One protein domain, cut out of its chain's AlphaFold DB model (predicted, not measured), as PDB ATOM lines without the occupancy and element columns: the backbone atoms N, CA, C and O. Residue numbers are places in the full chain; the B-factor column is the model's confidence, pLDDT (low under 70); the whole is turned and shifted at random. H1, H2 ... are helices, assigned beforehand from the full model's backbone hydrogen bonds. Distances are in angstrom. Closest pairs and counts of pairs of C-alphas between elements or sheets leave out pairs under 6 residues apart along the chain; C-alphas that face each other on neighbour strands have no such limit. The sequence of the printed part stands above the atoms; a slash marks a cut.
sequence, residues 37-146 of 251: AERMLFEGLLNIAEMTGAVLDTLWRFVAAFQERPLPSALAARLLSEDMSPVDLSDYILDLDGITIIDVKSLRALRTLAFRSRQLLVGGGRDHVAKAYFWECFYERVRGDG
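What this domain is: This is residues 37 to 146 of the 251 residues of an uncharacterized protein of Duganella sp. FT135W (UniProt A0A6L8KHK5). Three helices, H1, H2 and H4, make the core, their centres set in a triangle: H1 and H4 lie side by side and run opposite ways, and H2 crosses both. The longest helix, H5, packs across H1 on one side of this core, while the short H3 packs on the first part of H4 on the far side, where the long loop of residues 81 to 103 also lies. The printed part has 110 residues with five named helices, H1 to H5 in order along the chain, and no named strand; the class is all helix. It is compact, with a radius of gyration of the C-alphas of 13.6 A, and rounded, with spans of 37 by 34 by 25 A.

How they stand to each other: H1, residues 37 to 52, and H4, residues 104 to 116, are the hub, touching three other helices each. They touch each other at a shallow tilt of 16 degrees, opposite ways; their closest C-alphas, of Leu 41 and Leu 113, are 5.0 A apart. H2, residues 56 to 68, forms a helical hairpin with H1, at a steep tilt of 43 degrees; residues 45 to 49 and 56 to 60 touch, closest at the C-alphas of Ala 49 and Leu 56, 6.4 A apart. With residues 63 to 67, H2 touches residues 110 to 115 of H4 at a steep tilt of 54 degrees; the closest C-alphas, of Val 63 and Ala 114, are 5.9 A apart. H3, residues 73 to 80, touches residues 104 to 108 of H4, about perpendicular at 85 degrees, with the closest C-alphas, of Leu 79 and Arg 108, 6.3 A apart. Residues 133 to 138 of H5, residues 127 to 146, touch residues 39 to 46 of H1 at a steep tilt of 62 degrees; the closest C-alphas, of Phe 42 and Phe 134, are 5.7 A apart. The helix packing is mostly crossed: of these five touching pairs, one is at a shallow tilt. H5 is apart from H2, H3 and H4. In all five helices every O i to N i+4 pair is within hydrogen-bond range.

Where its parts are: H1 begins at C-alpha 37, (116.791, -65.777, 155.708), and measures 22.4 A from first to last C-alpha. H2 measures 18.1 A, H3 10.5 A and H4 18.6 A. H4 begins at C-alpha 104, (127.233, -84.154, 156.700). H5 measures 28.5 A and ends at C-alpha 146, (132.428, -61.841, 136.281).

The domain as a whole: The two C-alphas farthest apart, of Ser 73 and Gly 146, are 42.2 A apart. The printed part has no cut. The link from H3 to H4 is long, 23 residues; in it residues 87 to 88 pair with residues 101 to 102, antiparallel. Mean pLDDT of the printed part is 87.7, and residues 97 to 99 and 122 to 125 are under 70.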
ATOM      1  N   ALA A  37     116.616 -64.346 155.455       91.12
ATOM      2  CA  ALA A  37     116.791 -65.777 155.708       91.12
ATOM      3  C   ALA A  37     116.656 -66.640 154.439       91.12
ATOM      4  O   ALA A  37     117.307 -67.678 154.339       91.12
ATOM      5  N   GLU A  38     115.836 -66.216 153.476       91.56
ATOM      6  CA  GLU A  38     115.628 -66.909 152.199       91.56
ATOM      7  C   GLU A  38     116.839 -66.716 151.288       91.56
ATOM      8  O   GLU A  38     117.378 -67.686 150.762       91.56
ATOM      9  N   ARG A  39     117.353 -65.483 151.207       91.69
ATOM     10  CA  ARG A  39     118.620 -65.194 150.524       91.69
ATOM     11  C   ARG A  39     119.759 -66.052 151.074       91.69
ATOM     12  O   ARG A  39     120.450 -66.707 150.301       91.69
ATOM     13  N   MET A  40     119.914 -66.105 152.400       94.88
ATOM     14  CA  MET A  40     120.950 -66.928 153.036       94.88
ATOM     15  C   MET A  40     120.786 -68.420 152.722       94.88
ATOM     16  O   MET A  40     121.785 -69.119 152.565       94.88
ATOM     17  N   LEU A  41     119.547 -68.923 152.638       95.56
ATOM     18  CA  LEU A  41     119.283 -70.296 152.209       95.56
ATOM     19  C   LEU A  41     119.780 -70.532 150.778       95.56
ATOM     20  O   LEU A  41     120.510 -71.495 150.555       95.56
ATOM     21  N   PHE A  42     119.419 -69.668 149.830       95.88
ATOM     22  CA  PHE A  42     119.822 -69.828 148.432       95.88
ATOM     23  C   PHE A  42     121.330 -69.683 148.235       95.88
ATOM     24  O   PHE A  42     121.931 -70.495 147.538       95.88
ATOM     25  N   GLU A  43     121.968 -68.721 148.902       95.94
ATOM     26  CA  GLU A  43     123.430 -68.591 148.910       95.94
ATOM     27  C   GLU A  43     124.098 -69.843 149.489       95.94
ATOM     28  O   GLU A  43     125.060 -70.354 148.917       95.94
ATOM     29  N   GLY A  44     123.559 -70.390 150.585       96.75
ATOM     30  CA  GLY A  44     124.027 -71.649 151.163       96.75
ATOM     31  C   GLY A  44     123.892 -72.833 150.205       96.75
ATOM     32  O   GLY A  44     124.827 -73.624 150.086       96.75
ATOM     33  N   LEU A  45     122.768 -72.932 149.490       96.00
ATOM     34  CA  LEU A  45     122.541 -73.958 148.470       96.00
ATOM     35  C   LEU A  45     123.579 -73.847 147.349       96.00
ATOM     36  O   LEU A  45     124.243 -74.834 147.040       96.00
ATOM     37  N   LEU A  46     123.767 -72.647 146.792       97.50
ATOM     38  CA  LEU A  46     124.736 -72.391 145.723       97.50
ATOM     39  C   LEU A  46     126.172 -72.703 146.158       97.50
ATOM     40  O   LEU A  46     126.901 -73.345 145.411       97.50
ATOM     41  N   ASN A  47     126.564 -72.307 147.372       96.88
ATOM     42  CA  ASN A  47     127.896 -72.597 147.912       96.88
ATOM     43  C   ASN A  47     128.145 -74.103 148.031       96.88
ATOM     44  O   ASN A  47     129.203 -74.590 147.642       96.88
ATOM     45  N   ILE A  48     127.170 -74.855 148.548       95.00
ATOM     46  CA  ILE A  48     127.302 -76.310 148.675       95.00
ATOM     47  C   ILE A  48     127.350 -76.957 147.289       95.00
ATOM     48  O   ILE A  48     128.203 -77.813 147.063       95.00
ATOM     49  N   ALA A  49     126.489 -76.540 146.357       94.75
ATOM     50  CA  ALA A  49     126.485 -77.045 144.983       94.75
ATOM     51  C   ALA A  49     127.832 -76.818 144.285       94.75
ATOM     52  O   ALA A  49     128.362 -77.728 143.653       94.75
ATOM     53  N   GLU A  50     128.411 -75.627 144.431       95.50
ATOM     54  CA  GLU A  50     129.719 -75.288 143.871       95.50
ATOM     55  C   GLU A  50     130.845 -76.133 144.478       95.50
ATOM     56  O   GLU A  50     131.658 -76.691 143.747       95.50
ATOM     57  N   MET A  51     130.875 -76.269 145.807       93.19
ATOM     58  CA  MET A  51     131.931 -77.006 146.506       93.19
ATOM     59  C   MET A  51     131.886 -78.515 146.257       93.19
ATOM     60  O   MET A  51     132.927 -79.169 146.270       93.19
ATOM     61  N   THR A  52     130.690 -79.079 146.087       89.88
ATOM     62  CA  THR A  52     130.493 -80.535 145.994       89.88
ATOM     63  C   THR A  52     130.283 -81.023 144.564       89.88
ATOM     64  O   THR A  52     130.386 -82.220 144.310       89.88
ATOM     65  N   GLY A  53     129.974 -80.123 143.627       90.62
ATOM     66  CA  GLY A  53     129.535 -80.491 142.283       90.62
ATOM     67  C   GLY A  53     128.130 -81.099 142.239       90.62
ATOM     68  O   GLY A  53     127.743 -81.631 141.201       90.62
ATOM     69  N   ALA A  54     127.364 -81.036 143.337       90.19
ATOM     70  CA  ALA A  54     126.010 -81.569 143.387       90.19
ATOM     71  C   ALA A  54     125.082 -80.881 142.369       90.19
ATOM     72  O   ALA A  54     125.187 -79.680 142.098       90.19
ATOM     73  N   VAL A  55     124.135 -81.657 141.839       92.00
ATOM     74  CA  VAL A  55     123.022 -81.141 141.033       92.00
ATOM     75  C   VAL A  55     122.127 -80.262 141.911       92.00
ATOM     76  O   VAL A  55     121.834 -80.607 143.060       92.00
ATOM     77  N   LEU A  56     121.689 -79.120 141.379       93.44
ATOM     78  CA  LEU A  56     120.911 -78.134 142.137       93.44
ATOM     79  C   LEU A  56     119.582 -78.718 142.642       93.44
ATOM     80  O   LEU A  56     119.208 -78.473 143.790       93.44
ATOM     81  N   ASP A  57     118.910 -79.538 141.828       91.56
ATOM     82  CA  ASP A  57     117.653 -80.211 142.176       91.56
ATOM     83  C   ASP A  57     117.820 -81.143 143.380       91.56
ATOM     84  O   ASP A  57     116.927 -81.234 144.220       91.56
ATOM     85  N   THR A  58     118.988 -81.774 143.540       90.56
ATOM     86  CA  THR A  58     119.258 -82.644 144.690       90.56
ATOM     87  C   THR A  58     119.229 -81.863 146.000       90.56
ATOM     88  O   THR A  58     118.561 -82.255 146.963       90.56
ATOM     89  N   LEU A  59     119.911 -80.717 146.041       92.06
ATOM     90  CA  LEU A  59     119.906 -79.849 147.218       92.06
ATOM     91  C   LEU A  59     118.539 -79.192 147.429       92.06
ATOM     92  O   LEU A  59     118.083 -79.085 148.568       92.06
ATOM     93  N   TRP A  60     117.870 -78.798 146.343       91.81
ATOM     94  CA  TRP A  60     116.515 -78.252 146.384       91.81
ATOM     95  C   TRP A  60     115.539 -79.233 147.036       91.81
ATOM     96  O   TRP A  60     114.839 -78.883 147.986       91.81
ATOM     97  N   ARG A  61     115.550 -80.495 146.590       88.62
ATOM     98  CA  ARG A  61     114.716 -81.569 147.136       88.62
ATOM     99  C   ARG A  61     115.049 -81.892 148.581       88.62
ATOM    100  O   ARG A  61     114.130 -82.159 149.346       88.62
ATOM    101  N   PHE A  62     116.317 -81.828 148.988       90.50
ATOM    102  CA  PHE A  62     116.676 -81.965 150.401       90.50
ATOM    103  C   PHE A  62     116.029 -80.868 151.259       90.50
ATOM    104  O   PHE A  62     115.432 -81.167 152.297       90.50
ATOM    105  N   VAL A  63     116.104 -79.606 150.821       91.56
ATOM    106  CA  VAL A  63     115.479 -78.473 151.524       91.56
ATOM    107  C   VAL A  63     113.960 -78.640 151.563       91.56
ATOM    108  O   VAL A  63     113.370 -78.526 152.639       91.56
ATOM    109  N   ALA A  64     113.338 -78.965 150.425       88.19
ATOM    110  CA  ALA A  64     111.899 -79.190 150.327       88.19
ATOM    111  C   ALA A  64     111.453 -80.338 151.245       88.19
ATOM    112  O   ALA A  64     110.589 -80.144 152.096       88.19
ATOM    113  N   ALA A  65     112.110 -81.499 151.167       85.75
ATOM    114  CA  ALA A  65     111.808 -82.654 152.007       85.75
ATOM    115  C   ALA A  65     111.909 -82.311 153.498       85.75
ATOM    116  O   ALA A  65     111.006 -82.659 154.252       85.75
ATOM    117  N   PHE A  66     112.955 -81.589 153.916       87.81
ATOM    118  CA  PHE A  66     113.124 -81.162 155.306       87.81
ATOM    119  C   PHE A  66     112.028 -80.195 155.782       87.81
ATOM    120  O   PHE A  66     111.624 -80.240 156.947       87.81
ATOM    121  N   GLN A  67     111.569 -79.292 154.916       87.44
ATOM    122  CA  GLN A  67     110.535 -78.324 155.271       87.44
ATOM    123  C   GLN A  67     109.126 -78.948 155.256       87.44
ATOM    124  O   GLN A  67     108.296 -78.562 156.085       87.44
ATOM    125  N   GLU A  68     108.860 -79.911 154.360       83.25
ATOM    126  CA  GLU A  68     107.537 -80.525 154.157       83.25
ATOM    127  C   GLU A  68     107.256 -81.665 155.127       83.25
ATOM    128  O   GLU A  68     106.141 -81.802 155.637       83.25
ATOM    129  N   ARG A  69     108.250 -82.528 155.343       78.75
ATOM    130  CA  ARG A  69     108.076 -83.805 156.032       78.75
ATOM    131  C   ARG A  69     109.240 -84.056 156.988       78.75
ATOM    132  O   ARG A  69     110.327 -83.505 156.837       78.75
ATOM    133  N   PRO A  70     109.049 -84.909 158.003       78.94
ATOM    134  CA  PRO A  70     110.179 -85.444 158.740       78.94
ATOM    135  C   PRO A  70     111.135 -86.152 157.771       78.94
ATOM    136  O   PRO A  70     110.699 -86.966 156.957       78.94
ATOM    137  N   LEU A  71     112.432 -85.852 157.871       84.62
ATOM    138  CA  LEU A  71     113.456 -86.606 157.146       84.62
ATOM    139  C   LEU A  71     113.384 -88.094 157.533       84.62
ATOM    140  O   LEU A  71     113.045 -88.396 158.686       84.62
ATOM    141  N   PRO A  72     113.762 -89.021 156.632       86.50
ATOM    142  CA  PRO A  72     113.897 -90.430 156.983       86.50
ATOM    143  C   PRO A  72     114.745 -90.598 158.246       86.50
ATOM    144  O   PRO A  72     115.788 -89.954 158.384       86.50
ATOM    145  N   SER A  73     114.322 -91.467 159.170       87.00
ATOM    146  CA  SER A  73     114.961 -91.602 160.489       87.00
ATOM    147  C   SER A  73     116.460 -91.898 160.399       87.00
ATOM    148  O   SER A  73     117.226 -91.392 161.216       87.00
ATOM    149  N   ALA A  74     116.887 -92.650 159.381       87.94
ATOM    150  CA  ALA A  74     118.297 -92.920 159.119       87.94
ATOM    151  C   ALA A  74     119.080 -91.633 158.794       87.94
ATOM    152  O   ALA A  74     120.078 -91.350 159.453       87.94
ATOM    153  N   LEU A  75     118.588 -90.793 157.873       88.88
ATOM    154  CA  LEU A  75     119.216 -89.503 157.563       88.88
ATOM    155  C   LEU A  75     119.178 -88.556 158.766       88.88
ATOM    156  O   LEU A  75     120.167 -87.895 159.070       88.88
ATOM    157  N   ALA A  76     118.058 -88.507 159.489       89.75
ATOM    158  CA  ALA A  76     117.942 -87.691 160.693       89.75
ATOM    159  C   ALA A  76     118.987 -88.092 161.751       89.75
ATOM    160  O   ALA A  76     119.643 -87.217 162.317       89.75
ATOM    161  N   ALA A  77     119.192 -89.395 161.968       90.06
ATOM    162  CA  ALA A  77     120.222 -89.910 162.866       90.06
ATOM    163  C   ALA A  77     121.633 -89.532 162.388       90.06
ATOM    164  O   ALA A  77     122.431 -89.034 163.185       90.06
ATOM    165  N   ARG A  78     121.927 -89.662 161.085       90.62
ATOM    166  CA  ARG A  78     123.199 -89.201 160.491       90.62
ATOM    167  C   ARG A  78     123.448 -87.720 160.772       90.62
ATOM    168  O   ARG A  78     124.503 -87.344 161.282       90.62
ATOM    169  N   LEU A  79     122.446 -86.874 160.533       90.44
ATOM    170  CA  LEU A  79     122.531 -85.432 160.763       90.44
ATOM    171  C   LEU A  79     122.658 -85.042 162.244       90.44
ATOM    172  O   LEU A  79     122.985 -83.888 162.507       90.44
ATOM    173  N   LEU A  80     122.430 -85.952 163.194       90.50
ATOM    174  CA  LEU A  80     122.609 -85.718 164.634       90.50
ATOM    175  C   LEU A  80     123.871 -86.377 165.216       90.50
ATOM    176  O   LEU A  80     124.285 -86.007 166.308       90.50
ATOM    177  N   SER A  81     124.469 -87.342 164.513       91.19
ATOM    178  CA  SER A  81     125.644 -88.088 164.987       91.19
ATOM    179  C   SER A  81     126.937 -87.256 164.999       91.19
ATOM    180  O   SER A  81     127.017 -86.208 164.375       91.19
ATOM    181  N   GLU A  82     128.005 -87.707 165.649       91.06
ATOM    182  CA  GLU A  82     129.321 -87.051 165.503       91.06
ATOM    183  C   GLU A  82     130.047 -87.452 164.208       91.06
ATOM    184  O   GLU A  82     131.044 -86.835 163.839       91.06
ATOM    185  N   ASP A  83     129.533 -88.452 163.488       89.81
ATOM    186  CA  ASP A  83     130.125 -88.909 162.239       89.81
ATOM    187  C   ASP A  83     129.917 -87.877 161.121       89.81
ATOM    188  O   ASP A  83     128.795 -87.496 160.776       89.81
ATOM    189  N   MET A  84     131.037 -87.436 160.557       89.44
ATOM    190  CA  MET A  84     131.112 -86.438 159.493       89.44
ATOM    191  C   MET A  84     131.300 -87.067 158.109       89.44
ATOM    192  O   MET A  84     131.427 -86.333 157.127       89.44
ATOM    193  N   SER A  85     131.328 -88.401 158.027       89.31
ATOM    194  CA  SER A  85     131.494 -89.128 156.772       89.31
ATOM    195  C   SER A  85     130.400 -88.732 155.779       89.31
ATOM    196  O   SER A  85     129.231 -88.643 156.186       89.31
ATOM    197  N   PRO A  86     130.751 -88.504 154.501       90.38
ATOM    198  CA  PRO A  86     129.786 -88.144 153.476       90.38
ATOM    199  C   PRO A  86     128.638 -89.143 153.360       90.38
ATOM    200  O   PRO A  86     128.791 -90.327 153.659       90.38
ATOM    201  N   VAL A  87     127.488 -88.648 152.922       90.12
ATOM    202  CA  VAL A  87     126.301 -89.458 152.649       90.12
ATOM    203  C   VAL A  87     125.921 -89.310 151.189       90.12
ATOM    204  O   VAL A  87     126.015 -88.213 150.639       90.12
ATOM    205  N   ASP A  88     125.475 -90.401 150.579       89.62
ATOM    206  CA  ASP A  88     124.783 -90.320 149.305       89.62
ATOM    207  C   ASP A  88     123.326 -89.930 149.564       89.62
ATOM    208  O   ASP A  88     122.601 -90.629 150.273       89.62
ATOM    209  N   LEU A  89     122.894 -88.778 149.054       86.75
ATOM    210  CA  LEU A  89     121.518 -88.331 149.251       86.75
ATOM    211  C   LEU A  89     120.497 -89.209 148.518       86.75
ATOM    212  O   LEU A  89     119.345 -89.256 148.967       86.75
ATOM    213  N   SER A  90     120.890 -89.925 147.457       83.88
ATOM    214  CA  SER A  90     119.980 -90.837 146.746       83.88
ATOM    215  C   SER A  90     119.512 -92.000 147.621       83.88
ATOM    216  O   SER A  90     118.432 -92.538 147.394       83.88
ATOM    217  N   ASP A  91     120.263 -92.343 148.673       84.38
ATOM    218  CA  ASP A  91     119.867 -93.373 149.642       84.38
ATOM    219  C   ASP A  91     118.665 -92.948 150.506       84.38
ATOM    220  O   ASP A  91     118.030 -93.779 151.158       84.38
ATOM    221  N   TYR A  92     118.355 -91.647 150.550       82.75
ATOM    222  CA  TYR A  92     117.384 -91.078 151.487       82.75
ATOM    223  C   TYR A  92     116.256 -90.293 150.817       82.75
ATOM    224  O   TYR A  92     115.180 -90.160 151.404       82.75
ATOM    225  N   ILE A  93     116.481 -89.743 149.627       79.38
ATOM    226  CA  ILE A  93     115.497 -88.934 148.907       79.38
ATOM    227  C   ILE A  93     115.123 -89.673 147.626       79.38
ATOM    228  O   ILE A  93     115.970 -89.916 146.771       79.38
ATOM    229  N   LEU A  94     113.840 -90.025 147.511       70.44
ATOM    230  CA  LEU A  94     113.296 -90.705 146.338       70.44
ATOM    231  C   LEU A  94     113.434 -89.833 145.081       70.44
ATOM    232  O   LEU A  94     113.345 -88.603 145.150       70.44
ATOM    233  N   ASP A  95     113.594 -90.498 143.938       70.50
ATOM    234  CA  ASP A  95     113.655 -89.889 142.605       70.50
ATOM    235  C   ASP A  95     114.810 -88.887 142.415       70.50
ATOM    236  O   ASP A  95     114.679 -87.914 141.671       70.50
ATOM    237  N   LEU A  96     115.935 -89.100 143.109       73.81
ATOM    238  CA  LEU A  96     117.205 -88.465 142.764       73.81
ATOM    239  C   LEU A  96     117.935 -89.299 141.711       73.81
ATOM    240  O   LEU A  96     118.192 -90.485 141.917       73.81
ATOM    241  N   ASP A  97     118.302 -88.658 140.604       63.97
ATOM    242  CA  ASP A  97     119.126 -89.277 139.572       63.97
ATOM    243  C   ASP A  97     120.614 -89.174 139.954       63.97
ATOM    244  O   ASP A  97     121.161 -88.080 140.095       63.97
ATOM    245  N   GLY A  98     121.284 -90.324 140.069       65.81
ATOM    246  CA  GLY A  98     122.736 -90.423 140.254       65.81
ATOM    247  C   GLY A  98     123.244 -90.325 141.701       65.81
ATOM    248  O   GLY A  98     122.530 -89.942 142.624       65.81
ATOM    249  N   ILE A  99     124.520 -90.686 141.876       64.69
ATOM    250  CA  ILE A  99     125.245 -90.636 143.156       64.69
ATOM    251  C   ILE A  99     125.481 -89.172 143.531       64.69
ATOM    252  O   ILE A  99     126.170 -88.451 142.806       64.69
ATOM    253  N   THR A 100     124.952 -88.735 144.675       79.62
ATOM    254  CA  THR A 100     125.146 -87.372 145.184       79.62
ATOM    255  C   THR A 100     125.760 -87.410 146.576       79.62
ATOM    256  O   THR A 100     125.074 -87.307 147.596       79.62
ATOM    257  N   ILE A 101     127.085 -87.546 146.608       87.25
ATOM    258  CA  ILE A 101     127.861 -87.603 147.847       87.25
ATOM    259  C   ILE A 101     128.039 -86.192 148.405       87.25
ATOM    260  O   ILE A 101     128.726 -85.361 147.814       87.25
ATOM    261  N   ILE A 102     127.454 -85.936 149.574       90.50
ATOM    262  CA  ILE A 102     127.552 -84.654 150.275       90.50
ATOM    263  C   ILE A 102     128.021 -84.894 151.701       90.50
ATOM    264  O   ILE A 102     127.557 -85.801 152.394       90.50
ATOM    265  N   ASP A 103     128.952 -84.067 152.168       91.12
ATOM    266  CA  ASP A 103     129.407 -84.141 153.544       91.12
ATOM    267  C   ASP A 103     128.299 -83.719 154.530       91.12
ATOM    268  O   ASP A 103     127.484 -82.819 154.293       91.12
ATOM    269  N   VAL A 104     128.274 -84.374 155.689       92.19
ATOM    270  CA  VAL A 104     127.233 -84.154 156.700       92.19
ATOM    271  C   VAL A 104     127.272 -82.728 157.269       92.19
ATOM    272  O   VAL A 104     126.234 -82.210 157.688       92.19
ATOM    273  N   LYS A 105     128.431 -82.050 157.260       93.25
ATOM    274  CA  LYS A 105     128.550 -80.655 157.721       93.25
ATOM    275  C   LYS A 105     127.737 -79.724 156.825       93.25
ATOM    276  O   LYS A 105     126.972 -78.908 157.341       93.25
ATOM    277  N   SER A 106     127.873 -79.875 155.511       93.88
ATOM    278  CA  SER A 106     127.142 -79.104 154.507       93.88
ATOM    279  C   SER A 106     125.636 -79.334 154.623       93.88
ATOM    280  O   SER A 106     124.873 -78.371 154.709       93.88
ATOM    281  N   LEU A 107     125.195 -80.588 154.762       93.38
ATOM    282  CA  LEU A 107     123.771 -80.893 154.954       93.38
ATOM    283  C   LEU A 107     123.207 -80.317 156.258       93.38
ATOM    284  O   LEU A 107     122.073 -79.839 156.285       93.38
ATOM    285  N   ARG A 108     123.988 -80.312 157.346       94.81
ATOM    286  CA  ARG A 108     123.595 -79.654 158.606       94.81
ATOM    287  C   ARG A 108     123.446 -78.151 158.438       94.81
ATOM    288  O   ARG A 108     122.448 -77.598 158.892       94.81
ATOM    289  N   ALA A 109     124.409 -77.503 157.787       94.38
ATOM    290  CA  ALA A 109     124.347 -76.072 157.518       94.38
ATOM    291  C   ALA A 109     123.103 -75.730 156.684       94.38
ATOM    292  O   ALA A 109     122.330 -74.845 157.060       94.38
ATOM    293  N   LEU A 110     122.852 -76.499 155.621       94.38
ATOM    294  CA  LEU A 110     121.684 -76.323 154.764       94.38
ATOM    295  C   LEU A 110     120.376 -76.545 155.530       94.38
ATOM    296  O   LEU A 110     119.457 -75.738 155.425       94.38
ATOM    297  N   ARG A 111     120.312 -77.569 156.388       93.19
ATOM    298  CA  ARG A 111     119.174 -77.808 157.288       93.19
ATOM    299  C   ARG A 111     118.916 -76.619 158.219       93.19
ATOM    300  O   ARG A 111     117.766 -76.234 158.419       93.19
ATOM    301  N   THR A 112     119.959 -76.028 158.805       94.06
ATOM    302  CA  THR A 112     119.819 -74.847 159.672       94.06
ATOM    303  C   THR A 112     119.253 -73.653 158.907       94.06
ATOM    304  O   THR A 112     118.372 -72.964 159.423       94.06
ATOM    305  N   LEU A 113     119.715 -73.417 157.678       94.88
ATOM    306  CA  LEU A 113     119.193 -72.354 156.816       94.88
ATOM    307  C   LEU A 113     117.739 -72.621 156.407       94.88
ATOM    308  O   LEU A 113     116.894 -71.731 156.517       94.88
ATOM    309  N   ALA A 114     117.428 -73.862 156.032       92.19
ATOM    310  CA  ALA A 114     116.084 -74.302 155.675       92.19
ATOM    311  C   ALA A 114     115.103 -74.147 156.845       92.19
ATOM    312  O   ALA A 114     113.955 -73.755 156.654       92.19
ATOM    313  N   PHE A 115     115.551 -74.394 158.079       90.69
ATOM    314  CA  PHE A 115     114.732 -74.189 159.273       90.69
ATOM    315  C   PHE A 115     114.374 -72.710 159.483       90.69
ATOM    316  O   PHE A 115     113.241 -72.397 159.845       90.69
ATOM    317  N   ARG A 116     115.311 -71.791 159.217       90.88
ATOM    318  CA  ARG A 116     115.089 -70.337 159.335       90.88
ATOM    319  C   ARG A 116     114.172 -69.768 158.247       90.88
ATOM    320  O   ARG A 116     113.621 -68.691 158.432       90.88
ATOM    321  N   SER A 117     114.000 -70.494 157.145       87.88
ATOM    322  CA  SER A 117     113.222 -70.110 155.956       87.88
ATOM    323  C   SER A 117     112.037 -71.057 155.702       87.88
ATOM    324  O   SER A 117     111.569 -71.195 154.576       87.88
ATOM    325  N   ARG A 118     111.537 -71.728 156.752       76.25
ATOM    326  CA  ARG A 118     110.613 -72.880 156.667       76.25
ATOM    327  C   ARG A 118     109.339 -72.658 155.836       76.25
ATOM    328  O   ARG A 118     108.755 -73.630 155.378       76.25
ATOM    329  N   GLN A 119     108.897 -71.414 155.664       73.69
ATOM    330  CA  GLN A 119     107.667 -71.077 154.935       73.69
ATOM    331  C   GLN A 119     107.875 -70.844 153.428       73.69
ATOM    332  O   GLN A 119     106.899 -70.621 152.716       73.69
ATOM    333  N   LEU A 120     109.121 -70.855 152.941       73.19
ATOM    334  CA  LEU A 120     109.434 -70.450 151.571       73.19
ATOM    335  C   LEU A 120     109.027 -71.503 150.532       73.19
ATOM    336  O   LEU A 120     108.335 -71.162 149.576       73.19
ATOM    337  N   LEU A 121     109.428 -72.769 150.711       71.00
ATOM    338  CA  LEU A 121     109.078 -73.844 149.766       71.00
ATOM    339  C   LEU A 121     107.749 -74.517 150.117       71.00
ATOM    340  O   LEU A 121     107.055 -75.029 149.242       71.00
ATOM    341  N   VAL A 122     107.372 -74.493 151.397       56.19
ATOM    342  CA  VAL A 122     106.265 -75.291 151.934       56.19
ATOM    343  C   VAL A 122     105.124 -74.383 152.350       56.19
ATOM    344  O   VAL A 122     105.066 -73.881 153.470       56.19
ATOM    345  N   GLY A 123     104.203 -74.170 151.413       53.28
ATOM    346  CA  GLY A 123     102.965 -73.435 151.650       53.28
ATOM    347  C   GLY A 123     102.365 -72.863 150.369       53.28
ATOM    348  O   GLY A 123     103.027 -72.127 149.642       53.28
ATOM    349  N   GLY A 124     101.096 -73.188 150.096       54.66
ATOM    350  CA  GLY A 124     100.224 -72.416 149.196       54.66
ATOM    351  C   GLY A 124     100.723 -72.186 147.764       54.66
ATOM    352  O   GLY A 124     100.337 -71.193 147.157       54.66
ATOM    353  N   GLY A 125     101.587 -73.056 147.230       64.38
ATOM    354  CA  GLY A 125     102.133 -72.917 145.880       64.38
ATOM    355  C   GLY A 125     103.354 -72.000 145.758       64.38
ATOM    356  O   GLY A 125     103.687 -71.644 144.640       64.38
ATOM    357  N   ARG A 126     104.051 -71.630 146.844       77.19
ATOM    358  CA  ARG A 126     105.209 -70.706 146.811       77.19
ATOM    359  C   ARG A 126     106.487 -71.223 146.134       77.19
ATOM    360  O   ARG A 126     107.390 -70.424 145.908       77.19
ATOM    361  N   ASP A 127     106.552 -72.492 145.729       82.56
ATOM    362  CA  ASP A 127     107.707 -73.064 145.010       82.56
ATOM    363  C   ASP A 127     108.105 -72.240 143.769       82.56
ATOM    364  O   ASP A 127     109.284 -71.981 143.551       82.56
ATOM    365  N   HIS A 128     107.137 -71.734 142.996       83.19
ATOM    366  CA  HIS A 128     107.440 -70.887 141.835       83.19
ATOM    367  C   HIS A 128     108.092 -69.547 142.221       83.19
ATOM    368  O   HIS A 128     108.995 -69.087 141.526       83.19
ATOM    369  N   VAL A 129     107.675 -68.939 143.340       84.94
ATOM    370  CA  VAL A 129     108.282 -67.706 143.873       84.94
ATOM    371  C   VAL A 129     109.693 -67.997 144.363       84.94
ATOM    372  O   VAL A 129     110.632 -67.285 144.019       84.94
ATOM    373  N   ALA A 130     109.861 -69.088 145.111       89.06
ATOM    374  CA  ALA A 130     111.159 -69.497 145.614       89.06
ATOM    375  C   ALA A 130     112.147 -69.798 144.482       89.06
ATOM    376  O   ALA A 130     113.301 -69.394 144.567       89.06
ATOM    377  N   LYS A 131     111.702 -70.458 143.405       90.19
ATOM    378  CA  LYS A 131     112.519 -70.691 142.206       90.19
ATOM    379  C   LYS A 131     112.918 -69.384 141.533       90.19
ATOM    380  O   LYS A 131     114.082 -69.233 141.177       90.19
ATOM    381  N   ALA A 132     111.995 -68.429 141.404       88.31
ATOM    382  CA  ALA A 132     112.321 -67.109 140.869       88.31
ATOM    383  C   ALA A 132     113.400 -66.412 141.718       88.31
ATOM    384  O   ALA A 132     114.391 -65.931 141.180       88.31
ATOM    385  N   TYR A 133     113.264 -66.429 143.046       91.00
ATOM    386  CA  TYR A 133     114.261 -65.852 143.952       91.00
ATOM    387  C   TYR A 133     115.606 -66.575 143.901       91.00
ATOM    388  O   TYR A 133     116.650 -65.926 143.866       91.00
ATOM    389  N   PHE A 134     115.588 -67.906 143.868       94.38
ATOM    390  CA  PHE A 134     116.787 -68.721 143.742       94.38
ATOM    391  C   PHE A 134     117.572 -68.368 142.481       94.38
ATOM    392  O   PHE A 134     118.770 -68.087 142.564       94.38
ATOM    393  N   TRP A 135     116.895 -68.335 141.330       94.56
ATOM    394  CA  TRP A 135     117.541 -67.983 140.076       94.56
ATOM    395  C   TRP A 135     118.084 -66.563 140.129       94.56
ATOM    396  O   TRP A 135     119.266 -66.378 139.867       94.56
ATOM    397  N   GLU A 136     117.308 -65.573 140.564       93.88
ATOM    398  CA  GLU A 136     117.794 -64.190 140.655       93.88
ATOM    399  C   GLU A 136     119.008 -64.042 141.588       93.88
ATOM    400  O   GLU A 136     119.944 -63.309 141.262       93.88
ATOM    401  N   CYS A 137     119.074 -64.795 142.693       94.62
ATOM    402  CA  CYS A 137     120.283 -64.887 143.521       94.62
ATOM    403  C   CYS A 137     121.480 -65.455 142.742       94.62
ATOM    404  O   CYS A 137     122.592 -64.940 142.865       94.62
ATOM    405  N   PHE A 138     121.273 -66.495 141.935       97.25
ATOM    406  CA  PHE A 138     122.341 -67.111 141.152       97.25
ATOM    407  C   PHE A 138     122.815 -66.202 140.003       97.25
ATOM    408  O   PHE A 138     124.016 -65.973 139.853       97.25
ATOM    409  N   TYR A 139     121.886 -65.604 139.251       96.62
ATOM    410  CA  TYR A 139     122.189 -64.621 138.208       96.62
ATOM    411  C   TYR A 139     122.986 -63.443 138.768       96.62
ATOM    412  O   TYR A 139     124.002 -63.068 138.181       96.62
ATOM    413  N   GLU A 140     122.567 -62.890 139.910       96.69
ATOM    414  CA  GLU A 140     123.254 -61.773 140.560       96.69
ATOM    415  C   GLU A 140     124.649 -62.161 141.064       96.69
ATOM    416  O   GLU A 140     125.582 -61.373 140.919       96.69
ATOM    417  N   ARG A 141     124.823 -63.379 141.592       97.19
ATOM    418  CA  ARG A 141     126.140 -63.884 141.998       97.19
ATOM    419  C   ARG A 141     127.103 -63.958 140.812       97.19
ATOM    420  O   ARG A 141     128.176 -63.362 140.857       97.19
ATOM    421  N   VAL A 142     126.705 -64.621 139.724       98.19
ATOM    422  CA  VAL A 142     127.547 -64.738 138.517       98.19
ATOM    423  C   VAL A 142     127.840 -63.359 137.913       98.19
ATOM    424  O   VAL A 142     128.962 -63.107 137.468       98.19
ATOM    425  N   ARG A 143     126.858 -62.443 137.934       98.12
ATOM    426  CA  ARG A 143     127.040 -61.048 137.513       98.12
ATOM    427  C   ARG A 143     128.107 -60.347 138.353       98.12
ATOM    428  O   ARG A 143     128.994 -59.715 137.790       98.12
ATOM    429  N   GLY A 144     128.018 -60.452 139.678       97.75
ATOM    430  CA  GLY A 144     128.958 -59.830 140.608       97.75
ATOM    431  C   GLY A 144     130.394 -60.315 140.415       97.75
ATOM    432  O   GLY A 144     131.312 -59.499 140.408       97.75
ATOM    433  N   ASP A 145     130.568 -61.618 140.183       96.38
ATOM    434  CA  ASP A 145     131.887 -62.248 140.082       96.38
ATOM    435  C   ASP A 145     132.591 -61.975 138.739       96.38
ATOM    436  O   ASP A 145     133.814 -61.851 138.697       96.38
ATOM    437  N   GLY A 146     131.841 -61.893 137.631       96.88
ATOM    438  CA  GLY A 146     132.428 -61.841 136.281       96.88
ATOM    439  C   GLY A 146     131.991 -60.677 135.393       96.88
ATOM    440  O   GLY A 146     132.650 -60.396 134.393       96.88
TER     441      GLY A 146